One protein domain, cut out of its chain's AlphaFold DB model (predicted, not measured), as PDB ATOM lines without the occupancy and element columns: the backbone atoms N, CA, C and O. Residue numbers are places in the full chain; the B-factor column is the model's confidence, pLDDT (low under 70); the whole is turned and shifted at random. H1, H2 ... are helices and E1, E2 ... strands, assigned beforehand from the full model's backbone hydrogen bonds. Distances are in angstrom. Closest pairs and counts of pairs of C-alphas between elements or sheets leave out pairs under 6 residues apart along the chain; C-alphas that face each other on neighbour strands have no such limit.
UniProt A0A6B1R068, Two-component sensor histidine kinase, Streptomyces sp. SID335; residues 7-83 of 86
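Overview. This is residues 7 to 83 of the 86 residues of the protein "Two-component sensor histidine kinase" of Streptomyces sp. SID335 (UniProt A0A6B1R068). A small body, made of the hairpin E1 and E2 with the helix H2 packed on it and the short helix H1 beside H2, has a long tail, residues 65 to 83, which sticks out and holds H3 near its end. Residues 20 to 26 also stick out from the body, as a loop. The printed part has 77 residues with three named helices and two strands, in the order H1, H2, E1, E2, H3; the sheet E1 - E2 is antiparallel, and the class is mixed, with under half of the residues in named elements. The whole is extended, with a radius of gyration of the C-alphas of 22.7 A and spans of 73 by 28 by 16 A; the tail makes the length.

Arrangement. H1, residues 10 to 13, and H2, residues 31 to 41, touch, with the C-alphas of Phe 13 and Ser 33 closest at 4.6 A. H2 comes nearest E1, residues 45 to 50, at the C-alphas of Ala 39 and Thr 45, 6.7 A apart. E1 forms an antiparallel hairpin with E2, residues 56 to 61, at 166 degrees between directions; N 47 and O 59, 2.9 A, are within hydrogen-bond range. H3, residues 74 to 81, touches no helix. Every O i to N i+4 pair is within hydrogen-bond range in H2 and H3; H1 is too short for one.

Along the chain. H1 begins at C-alpha 10 (-135.627, -155.673, 135.536). H2 is 15.5 A long, E1 17.3 A, E2 16.5 A and H3 10.6 A, ending at C-alpha 81 (-102.648, -132.130, 92.322).

Size, cuts and confidence. The C-alphas of Arg 21 and Ala 83 are the two farthest apart, 73.5 A. The printed part has no cut. The links H1 to H2 and E2 to H3 are long. The model's pLDDT is under 70 in residues 19 to 27 and 69 to 83.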
ATOM      1  N   ALA A   7    -135.436-159.361 142.208       78.56
ATOM      2  CA  ALA A   7    -136.560-159.543 141.282       78.56
ATOM      3  C   ALA A   7    -137.183-158.225 140.770       78.56
ATOM      4  O   ALA A   7    -137.889-158.216 139.768       78.56
ATOM      5  N   GLY A   8    -136.940-157.100 141.449       77.19
ATOM      6  CA  GLY A   8    -137.433-155.782 141.048       77.19
ATOM      7  C   GLY A   8    -136.517-155.041 140.073       77.19
ATOM      8  O   GLY A   8    -136.933-154.016 139.539       77.19
ATOM      9  N   VAL A   9    -135.294-155.531 139.831       83.31
ATOM     10  CA  VAL A   9    -134.282-154.814 139.039       83.31
ATOM     11  C   VAL A   9    -134.705-154.671 137.580       83.31
ATOM     12  O   VAL A   9    -134.673-153.563 137.056       83.31
ATOM     13  N   SER A  10    -135.179-155.740 136.936       82.25
ATOM     14  CA  SER A  10    -135.627-155.673 135.536       82.25
ATOM     15  C   SER A  10    -136.791-154.700 135.353       82.25
ATOM     16  O   SER A  10    -136.830-153.942 134.389       82.25
ATOM     17  N   ARG A  11    -137.708-154.657 136.325       84.12
ATOM     18  CA  ARG A  11    -138.875-153.771 136.299       84.12
ATOM     19  C   ARG A  11    -138.484-152.292 136.357       84.12
ATOM     20  O   ARG A  11    -139.217-151.473 135.833       84.12
ATOM     21  N   LEU A  12    -137.335-151.931 136.932       84.94
ATOM     22  CA  LEU A  12    -136.875-150.536 136.976       84.94
ATOM     23  C   LEU A  12    -136.616-149.921 135.594       84.94
ATOM     24  O   LEU A  12    -136.584-148.698 135.487       84.94
ATOM     25  N   PHE A  13    -136.425-150.740 134.558       85.38
ATOM     26  CA  PHE A  13    -136.226-150.277 133.183       85.38
ATOM     27  C   PHE A  13    -137.527-150.083 132.405       85.38
ATOM     28  O   PHE A  13    -137.497-149.576 131.284       85.38
ATOM     29  N   GLU A  14    -138.660-150.477 132.980       84.50
ATOM     30  CA  GLU A  14    -139.969-150.211 132.401       84.50
ATOM     31  C   GLU A  14    -140.426-148.791 132.778       84.50
ATOM     32  O   GLU A  14    -140.124-148.301 133.874       84.50
ATOM     33  N   PRO A  15    -141.159-148.101 131.891       82.44
ATOM     34  CA  PRO A  15    -141.592-146.737 132.144       82.44
ATOM     35  C   PRO A  15    -142.487-146.658 133.389       82.44
ATOM     36  O   PRO A  15    -143.299-147.546 133.672       82.44
ATOM     37  N   PHE A  16    -142.331-145.563 134.139       80.69
ATOM     38  CA  PHE A  16    -143.090-145.241 135.355       80.69
ATOM     39  C   PHE A  16    -142.883-146.205 136.535       80.69
ATOM     40  O   PHE A  16    -143.606-146.127 137.533       80.69
ATOM     41  N   GLN A  17    -141.894-147.100 136.472       79.75
ATOM     42  CA  GLN A  17    -141.607-148.019 137.570       79.75
ATOM     43  C   GLN A  17    -140.743-147.380 138.658       79.75
ATOM     44  O   GLN A  17    -139.839-146.584 138.404       79.75
ATOM     45  N   ARG A  18    -141.047-147.723 139.917       74.19
ATOM     46  CA  ARG A  18    -140.415-147.155 141.117       74.19
ATOM     47  C   ARG A  18    -140.271-148.214 142.207       74.19
ATOM     48  O   ARG A  18    -141.161-149.041 142.391       74.19
ATOM     49  N   ILE A  19    -139.192-148.138 142.986       68.56
ATOM     50  CA  ILE A  19    -138.997-148.961 144.187       68.56
ATOM     51  C   ILE A  19    -139.076-148.059 145.417       68.56
ATOM     52  O   ILE A  19    -138.194-147.237 145.627       68.56
ATOM     53  N   GLY A  20    -140.122-148.248 146.229       62.38
ATOM     54  CA  GLY A  20    -140.221-147.714 147.590       62.38
ATOM     55  C   GLY A  20    -140.387-146.188 147.722       62.38
ATOM     56  O   GLY A  20    -139.449-145.424 147.549       62.38
ATOM     57  N   ARG A  21    -141.570-145.789 148.209       56.59
ATOM     58  CA  ARG A  21    -141.980-144.468 148.742       56.59
ATOM     59  C   ARG A  21    -142.222-143.292 147.783       56.59
ATOM     60  O   ARG A  21    -141.773-143.241 146.645       56.59
ATOM     61  N   LYS A  22    -143.086-142.416 148.317       53.06
ATOM     62  CA  LYS A  22    -143.997-141.438 147.703       53.06
ATOM     63  C   LYS A  22    -143.337-140.440 146.749       53.06
ATOM     64  O   LYS A  22    -142.127-140.256 146.721       53.06
ATOM     65  N   ALA A  23    -144.162-139.880 145.871       52.31
ATOM     66  CA  ALA A  23    -143.799-138.812 144.952       52.31
ATOM     67  C   ALA A  23    -143.454-137.546 145.746       52.31
ATOM     68  O   ALA A  23    -144.364-136.810 146.087       52.31
ATOM     69  N   ASP A  24    -142.179-137.332 146.071       55.38
ATOM     70  CA  ASP A  24    -141.765-136.091 146.749       55.38
ATOM     71  C   ASP A  24    -140.806-135.226 145.917       55.38
ATOM     72  O   ASP A  24    -140.589-134.068 146.239       55.38
ATOM     73  N   ASN A  25    -140.283-135.727 144.787       55.75
ATOM     74  CA  ASN A  25    -139.230-135.014 144.042       55.75
ATOM     75  C   ASN A  25    -139.506-134.860 142.532       55.75
ATOM     76  O   ASN A  25    -138.573-134.753 141.748       55.75
ATOM     77  N   GLY A  26    -140.765-134.907 142.075       58.72
ATOM     78  CA  GLY A  26    -141.093-134.639 140.659       58.72
ATOM     79  C   GLY A  26    -140.491-135.615 139.629       58.72
ATOM     80  O   GLY A  26    -140.552-135.370 138.429       58.72
ATOM     81  N   HIS A  27    -139.901-136.733 140.060       66.12
ATOM     82  CA  HIS A  27    -139.289-137.707 139.158       66.12
ATOM     83  C   HIS A  27    -140.299-138.786 138.747       66.12
ATOM     84  O   HIS A  27    -140.736-139.599 139.564       66.12
ATOM     85  N   HIS A  28    -140.634-138.826 137.458       75.06
ATOM     86  CA  HIS A  28    -141.681-139.691 136.895       75.06
ATOM     87  C   HIS A  28    -141.282-141.167 136.705       75.06
ATOM     88  O   HIS A  28    -142.055-141.935 136.149       75.06
ATOM     89  N   GLY A  29    -140.092-141.591 137.148       79.31
ATOM     90  CA  GLY A  29    -139.624-142.970 136.936       79.31
ATOM     91  C   GLY A  29    -139.308-143.285 135.468       79.31
ATOM     92  O   GLY A  29    -139.543-144.397 135.015       79.31
ATOM     93  N   LEU A  30    -138.809-142.295 134.721       85.81
ATOM     94  CA  LEU A  30    -138.476-142.426 133.293       85.81
ATOM     95  C   LEU A  30    -136.973-142.564 133.015       85.81
ATOM     96  O   LEU A  30    -136.581-142.920 131.908       85.81
ATOM     97  N   GLY A  31    -136.115-142.276 133.998       88.94
ATOM     98  CA  GLY A  31    -134.668-142.213 133.769       88.94
ATOM     99  C   GLY A  31    -134.101-143.520 133.210       88.94
ATOM    100  O   GLY A  31    -133.440-143.514 132.179       88.94
ATOM    101  N   LEU A  32    -134.415-144.654 133.839       91.31
ATOM    102  CA  LEU A  32    -133.886-145.952 133.413       91.31
ATOM    103  C   LEU A  32    -134.530-146.481 132.127       91.31
ATOM    104  O   LEU A  32    -133.837-147.124 131.340       91.31
ATOM    105  N   SER A  33    -135.799-146.160 131.853       90.94
ATOM    106  CA  SER A  33    -136.402-146.481 130.553       90.94
ATOM    107  C   SER A  33    -135.731-145.702 129.417       90.94
ATOM    108  O   SER A  33    -135.491-146.264 128.354       90.94
ATOM    109  N   ILE A  34    -135.351-144.439 129.650       92.19
ATOM    110  CA  ILE A  34    -134.584-143.640 128.681       92.19
ATOM    111  C   ILE A  34    -133.187-144.236 128.474       92.19
ATOM    112  O   ILE A  34    -132.767-144.407 127.333       92.19
ATOM    113  N   VAL A  35    -132.485-144.605 129.553       94.12
ATOM    114  CA  VAL A  35    -131.169-145.265 129.463       94.12
ATOM    115  C   VAL A  35    -131.249-146.543 128.626       94.12
ATOM    116  O   VAL A  35    -130.399-146.745 127.765       94.12
ATOM    117  N   ARG A  36    -132.287-147.371 128.817       93.00
ATOM    118  CA  ARG A  36    -132.516-148.573 127.999       93.00
ATOM    119  C   ARG A  36    -132.677-148.234 126.521       93.00
ATOM    120  O   ARG A  36    -132.030-148.869 125.693       93.00
ATOM    121  N   SER A  37    -133.500-147.239 126.193       94.44
ATOM    122  CA  SER A  37    -133.704-146.810 124.805       94.44
ATOM    123  C   SER A  37    -132.414-146.291 124.166       94.44
ATOM    124  O   SER A  37    -132.108-146.650 123.033       94.44
ATOM    125  N   ILE A  38    -131.629-145.488 124.893       95.88
ATOM    126  CA  ILE A  38    -130.345-144.966 124.409       95.88
ATOM    127  C   ILE A  38    -129.345-146.105 124.201       95.88
ATOM    128  O   ILE A  38    -128.712-146.156 123.150       95.88
ATOM    129  N   ALA A  39    -129.216-147.024 125.161       96.25
ATOM    130  CA  ALA A  39    -128.308-148.162 125.048       96.25
ATOM    131  C   ALA A  39    -128.655-149.037 123.834       96.25
ATOM    132  O   ALA A  39    -127.778-149.338 123.029       96.25
ATOM    133  N   ALA A  40    -129.942-149.351 123.645       94.81
ATOM    134  CA  ALA A  40    -130.414-150.109 122.488       94.81
ATOM    135  C   ALA A  40    -130.108-149.402 121.156       94.81
ATOM    136  O   ALA A  40    -129.678-150.049 120.209       94.81
ATOM    137  N   ALA A  41    -130.271-148.076 121.086       96.81
ATOM    138  CA  ALA A  41    -129.975-147.299 119.879       96.81
ATOM    139  C   ALA A  41    -128.475-147.232 119.522       96.81
ATOM    140  O   ALA A  41    -128.137-146.855 118.403       96.81
ATOM    141  N   HIS A  42    -127.582-147.558 120.461       96.19
ATOM    142  CA  HIS A  42    -126.127-147.523 120.277       96.19
ATOM    143  C   HIS A  42    -125.489-148.919 120.281       96.19
ATOM    144  O   HIS A  42    -124.272-149.020 120.447       96.19
ATOM    145  N   ASP A  43    -126.292-149.979 120.148       95.38
ATOM    146  CA  ASP A  43    -125.837-151.374 120.239       95.38
ATOM    147  C   ASP A  43    -125.053-151.660 121.536       95.38
ATOM    148  O   ASP A  43    -124.131-152.476 121.576       95.38
ATOM    149  N   ALA A  44    -125.400-150.950 122.612       96.38
ATOM    150  CA  ALA A  44    -124.741-151.062 123.899       96.38
ATOM    151  C   ALA A  44    -125.350-152.190 124.739       96.38
ATOM    152  O   ALA A  44    -126.555-152.456 124.707       96.38
ATOM    153  N   THR A  45    -124.517-152.820 125.563       96.19
ATOM    154  CA  THR A  45    -124.969-153.736 126.609       96.19
ATOM    155  C   THR A  45    -125.375-152.946 127.849       96.19
ATOM    156  O   THR A  45    -124.756-151.939 128.192       96.19
ATOM    157  N   LEU A  46    -126.434-153.393 128.523       95.19
ATOM    158  CA  LEU A  46    -126.964-152.760 129.729       95.19
ATOM    159  C   LEU A  46    -127.221-153.829 130.788       95.19
ATOM    160  O   LEU A  46    -128.100-154.672 130.618       95.19
ATOM    161  N   ASN A  47    -126.475-153.763 131.886       93.75
ATOM    162  CA  ASN A  47    -126.610-154.656 133.030       93.75
ATOM    163  C   ASN A  47    -126.968-153.860 134.281       93.75
ATOM    164  O   ASN A  47    -126.527-152.727 134.467       93.75
ATOM    165  N   ALA A  48    -127.754-154.459 135.172       92.12
ATOM    166  CA  ALA A  48    -127.987-153.883 136.486       92.12
ATOM    167  C   ALA A  48    -128.173-154.949 137.550       92.12
ATOM    168  O   ALA A  48    -128.759-156.005 137.310       92.12
ATOM    169  N   HIS A  49    -127.707-154.635 138.752       91.19
ATOM    170  CA  HIS A  49    -127.836-155.510 139.901       91.19
ATOM    171  C   HIS A  49    -127.975-154.706 141.195       91.19
ATOM    172  O   HIS A  49    -127.407-153.624 141.373       91.19
ATOM    173  N   ALA A  50    -128.769-155.240 142.118       90.38
ATOM    174  CA  ALA A  50    -128.908-154.682 143.454       90.38
ATOM    175  C   ALA A  50    -127.680-155.036 144.299       90.38
ATOM    176  O   ALA A  50    -127.217-156.177 144.287       90.38
ATOM    177  N   ARG A  51    -127.171-154.078 145.079       90.38
ATOM    178  CA  ARG A  51    -126.057-154.341 146.001       90.38
ATOM    179  C   ARG A  51    -126.565-154.935 147.319       90.38
ATOM    180  O   ARG A  51    -127.584-154.456 147.826       90.38
ATOM    181  N   PRO A  52    -125.827-155.870 147.952       85.56
ATOM    182  CA  PRO A  52    -126.201-156.423 149.259       85.56
ATOM    183  C   PRO A  52    -126.385-155.351 150.344       85.56
ATOM    184  O   PRO A  52    -127.304-155.429 151.158       85.56
ATOM    185  N   GLN A  53    -125.548-154.307 150.318       88.25
ATOM    186  CA  GLN A  53    -125.597-153.181 151.258       88.25
ATOM    187  C   GLN A  53    -126.651-152.119 150.877       88.25
ATOM    188  O   GLN A  53    -126.843-151.148 151.603       88.25
ATOM    189  N   GLY A  54    -127.355-152.304 149.755       86.62
ATOM    190  CA  GLY A  54    -128.349-151.381 149.216       86.62
ATOM    191  C   GLY A  54    -127.850-150.511 148.060       86.62
ATOM    192  O   GLY A  54    -126.655-150.291 147.866       86.62
ATOM    193  N   GLY A  55    -128.800-149.986 147.289       86.88
ATOM    194  CA  GLY A  55    -128.568-149.278 146.035       86.88
ATOM    195  C   GLY A  55    -128.582-150.191 144.809       86.88
ATOM    196  O   GLY A  55    -128.701-151.414 144.913       86.88
ATOM    197  N   LEU A  56    -128.465-149.551 143.649       90.19
ATOM    198  CA  LEU A  56    -128.405-150.179 142.335       90.19
ATOM    199  C   LEU A  56    -127.049-149.869 141.708       90.19
ATOM    200  O   LEU A  56    -126.600-148.724 141.775       90.19
ATOM    201  N   VAL A  57    -126.430-150.867 141.094       92.19
ATOM    202  CA  VAL A  57    -125.344-150.668 140.133       92.19
ATOM    203  C   VAL A  57    -125.936-150.861 138.748       92.19
ATOM    204  O   VAL A  57    -126.696-151.806 138.534       92.19
ATOM    205  N   VAL A  58    -125.616-149.942 137.843       93.44
ATOM    206  CA  VAL A  58    -125.999-149.995 136.432       93.44
ATOM    207  C   VAL A  58    -124.725-149.842 135.621       93.44
ATOM    208  O   VAL A  58    -123.965-148.900 135.840       93.44
ATOM    209  N   GLU A  59    -124.497-150.772 134.709       96.44
ATOM    210  CA  GLU A  59    -123.316-150.844 133.860       96.44
ATOM    211  C   GLU A  59    -123.765-150.772 132.404       96.44
ATOM    212  O   GLU A  59    -124.668-151.502 131.991       96.44
ATOM    213  N   VAL A  60    -123.143-149.873 131.640       96.50
ATOM    214  CA  VAL A  60    -123.418-149.678 130.214       96.50
ATOM    215  C   VAL A  60    -122.118-149.855 129.446       96.50
ATOM    216  O   VAL A  60    -121.145-149.153 129.720       96.50
ATOM    217  N   GLY A  61    -122.091-150.794 128.504       97.00
ATOM    218  CA  GLY A  61    -120.930-151.072 127.663       97.00
ATOM    219  C   GLY A  61    -121.224-150.742 126.207       97.00
ATOM    220  O   GLY A  61    -122.141-151.316 125.631       97.00
ATOM    221  N   PHE A  62    -120.443-149.850 125.599       96.38
ATOM    222  CA  PHE A  62    -120.588-149.483 124.189       96.38
ATOM    223  C   PHE A  62    -119.580-150.241 123.315       96.38
ATOM    224  O   PHE A  62    -118.441-150.446 123.748       96.38
ATOM    225  N   PRO A  63    -119.952-150.633 122.086       94.88
ATOM    226  CA  PRO A  63    -119.003-151.209 121.143       94.88
ATOM    227  C   PRO A  63    -117.938-150.175 120.753       94.88
ATOM    228  O   PRO A  63    -118.241-149.005 120.504       94.88
ATOM    229  N   LEU A  64    -116.679-150.611 120.662       92.25
ATOM    230  CA  LEU A  64    -115.604-149.773 120.139       92.25
ATOM    231  C   LEU A  64    -115.803-149.600 118.632       92.25
ATOM    232  O   LEU A  64    -115.673-150.556 117.868       92.25
ATOM    233  N   ARG A  65    -116.101-148.377 118.190       83.75
ATOM    234  CA  ARG A  65    -116.038-148.040 116.767       83.75
ATOM    235  C   ARG A  65    -114.602-147.700 116.418       83.75
ATOM    236  O   ARG A  65    -114.125-146.607 116.711       83.75
ATOM    237  N   THR A  66    -113.916-148.633 115.776       81.44
ATOM    238  CA  THR A  66    -112.704-148.288 115.039       81.44
ATOM    239  C   THR A  66    -113.146-147.542 113.792       81.44
ATOM    240  O   THR A  66    -113.656-148.145 112.848       81.44
ATOM    241  N   THR A  67    -112.978-146.224 113.779       79.06
ATOM    242  CA  THR A  67    -112.940-145.501 112.510       79.06
ATOM    243  C   THR A  67    -111.714-146.034 111.782       79.06
ATOM    244  O   THR A  67    -110.589-145.800 112.227       79.06
ATOM    245  N   ALA A  68    -111.917-146.826 110.726       72.62
ATOM    246  CA  ALA A  68    -110.819-147.162 109.834       72.62
ATOM    247  C   ALA A  68    -110.170-145.836 109.410       72.62
ATOM    248  O   ALA A  68    -110.916-144.901 109.090       72.62
ATOM    249  N   PRO A  69    -108.832-145.696 109.462       68.25
ATOM    250  CA  PRO A  69    -108.206-144.502 108.923       68.25
ATOM    251  C   PRO A  69    -108.711-144.366 107.490       68.25
ATOM    252  O   PRO A  69    -108.651-145.337 106.730       68.25
ATOM    253  N   ALA A  70    -109.283-143.203 107.162       65.25
ATOM    254  CA  ALA A  70    -109.630-142.881 105.791       65.25
ATOM    255  C   ALA A  70    -108.348-143.090 104.992       65.25
ATOM    256  O   ALA A  70    -107.390-142.330 105.117       65.25
ATOM    257  N   THR A  71    -108.288-144.199 104.261       64.06
ATOM    258  CA  THR A  71    -107.222-144.431 103.304       64.06
ATOM    259  C   THR A  71    -107.612-143.567 102.117       64.06
ATOM    260  O   THR A  71    -108.114-144.059 101.116       64.06
ATOM    261  N   GLU A  72    -107.490-142.247 102.274       62.25
ATOM    262  CA  GLU A  72    -107.221-141.395 101.129       62.25
ATOM    263  C   GLU A  72    -105.851-141.854 100.655       62.25
ATOM    264  O   GLU A  72    -104.816-141.549 101.253       62.25
ATOM    265  N   THR A  73    -105.867-142.736  99.659       69.94
ATOM    266  CA  THR A  73    -104.662-143.193  98.992       69.94
ATOM    267  C   THR A  73    -103.921-141.938  98.556       69.94
ATOM    268  O   THR A  73    -104.476-141.098  97.848       69.94
ATOM    269  N   TYR A  74    -102.671-141.791  98.989       64.25
ATOM    270  CA  TYR A  74    -101.831-140.651  98.620       64.25
ATOM    271  C   TYR A  74    -101.736-140.480  97.085       64.25
ATOM    272  O   TYR A  74    -101.535-139.376  96.589       64.25
ATOM    273  N   ASP A  75    -101.965-141.558  96.328       64.38
ATOM    274  CA  ASP A  75    -102.094-141.536  94.869       64.38
ATOM    275  C   ASP A  75    -103.275-140.702  94.352       64.38
ATOM    276  O   ASP A  75    -103.131-140.036  93.328       64.38
ATOM    277  N   ASP A  76    -104.423-140.682  95.034       65.19
ATOM    278  CA  ASP A  76    -105.593-139.923  94.575       65.19
ATOM    279  C   ASP A  76    -105.383-138.414  94.772       65.19
ATOM    280  O   ASP A  76    -105.685-137.619  93.878       65.19
ATOM    281  N   VAL A  77    -104.765-138.015  95.892       65.44
ATOM    282  CA  VAL A  77    -104.366-136.616  96.133       65.44
ATOM    283  C   VAL A  77    -103.208-136.185  95.229       65.44
ATOM    284  O   VAL A  77    -103.241-135.075  94.697       65.44
ATOM    285  N   ALA A  78    -102.226-137.053  94.967       65.50
ATOM    286  CA  ALA A  78    -101.141-136.766  94.026       65.50
ATOM    287  C   ALA A  78    -101.653-136.628  92.581       65.50
ATOM    288  O   ALA A  78    -101.224-135.732  91.851       65.50
ATOM    289  N   ARG A  79    -102.623-137.454  92.170       66.75
ATOM    290  CA  ARG A  79    -103.250-137.383  90.844       66.75
ATOM    291  C   ARG A  79    -104.121-136.141  90.672       66.75
ATOM    292  O   ARG A  79    -104.103-135.546  89.597       66.75
ATOM    293  N   ALA A  80    -104.847-135.733  91.712       65.81
ATOM    294  CA  ALA A  80    -105.633-134.501  91.699       65.81
ATOM    295  C   ALA A  80    -104.741-133.249  91.628       65.81
ATOM    296  O   ALA A  80    -105.052-132.318  90.888       65.81
ATOM    297  N   LEU A  81    -103.608-133.241  92.340       64.31
ATOM    298  CA  LEU A  81    -102.648-132.130  92.322       64.31
ATOM    299  C   LEU A  81    -101.825-132.068  91.025       64.31
ATOM    300  O   LEU A  81    -101.459-130.981  90.590       64.31
ATOM    301  N   SER A  82    -101.580-133.205  90.366       67.06
ATOM    302  CA  SER A  82    -100.881-133.261  89.072       67.06
ATOM    303  C   SER A  82    -101.750-132.846  87.872       67.06
ATOM    304  O   SER A  82    -101.229-132.755  86.763       67.06
ATOM    305  N   ALA A  83    -103.055-132.620  88.059       64.62
ATOM    306  CA  ALA A  83    -103.991-132.256  86.990       64.62
ATOM    307  C   ALA A  83    -104.206-130.734  86.834       64.62
ATOM    308  O   ALA A  83    -105.124-130.317  86.125       64.62
TER     309      ALA A  83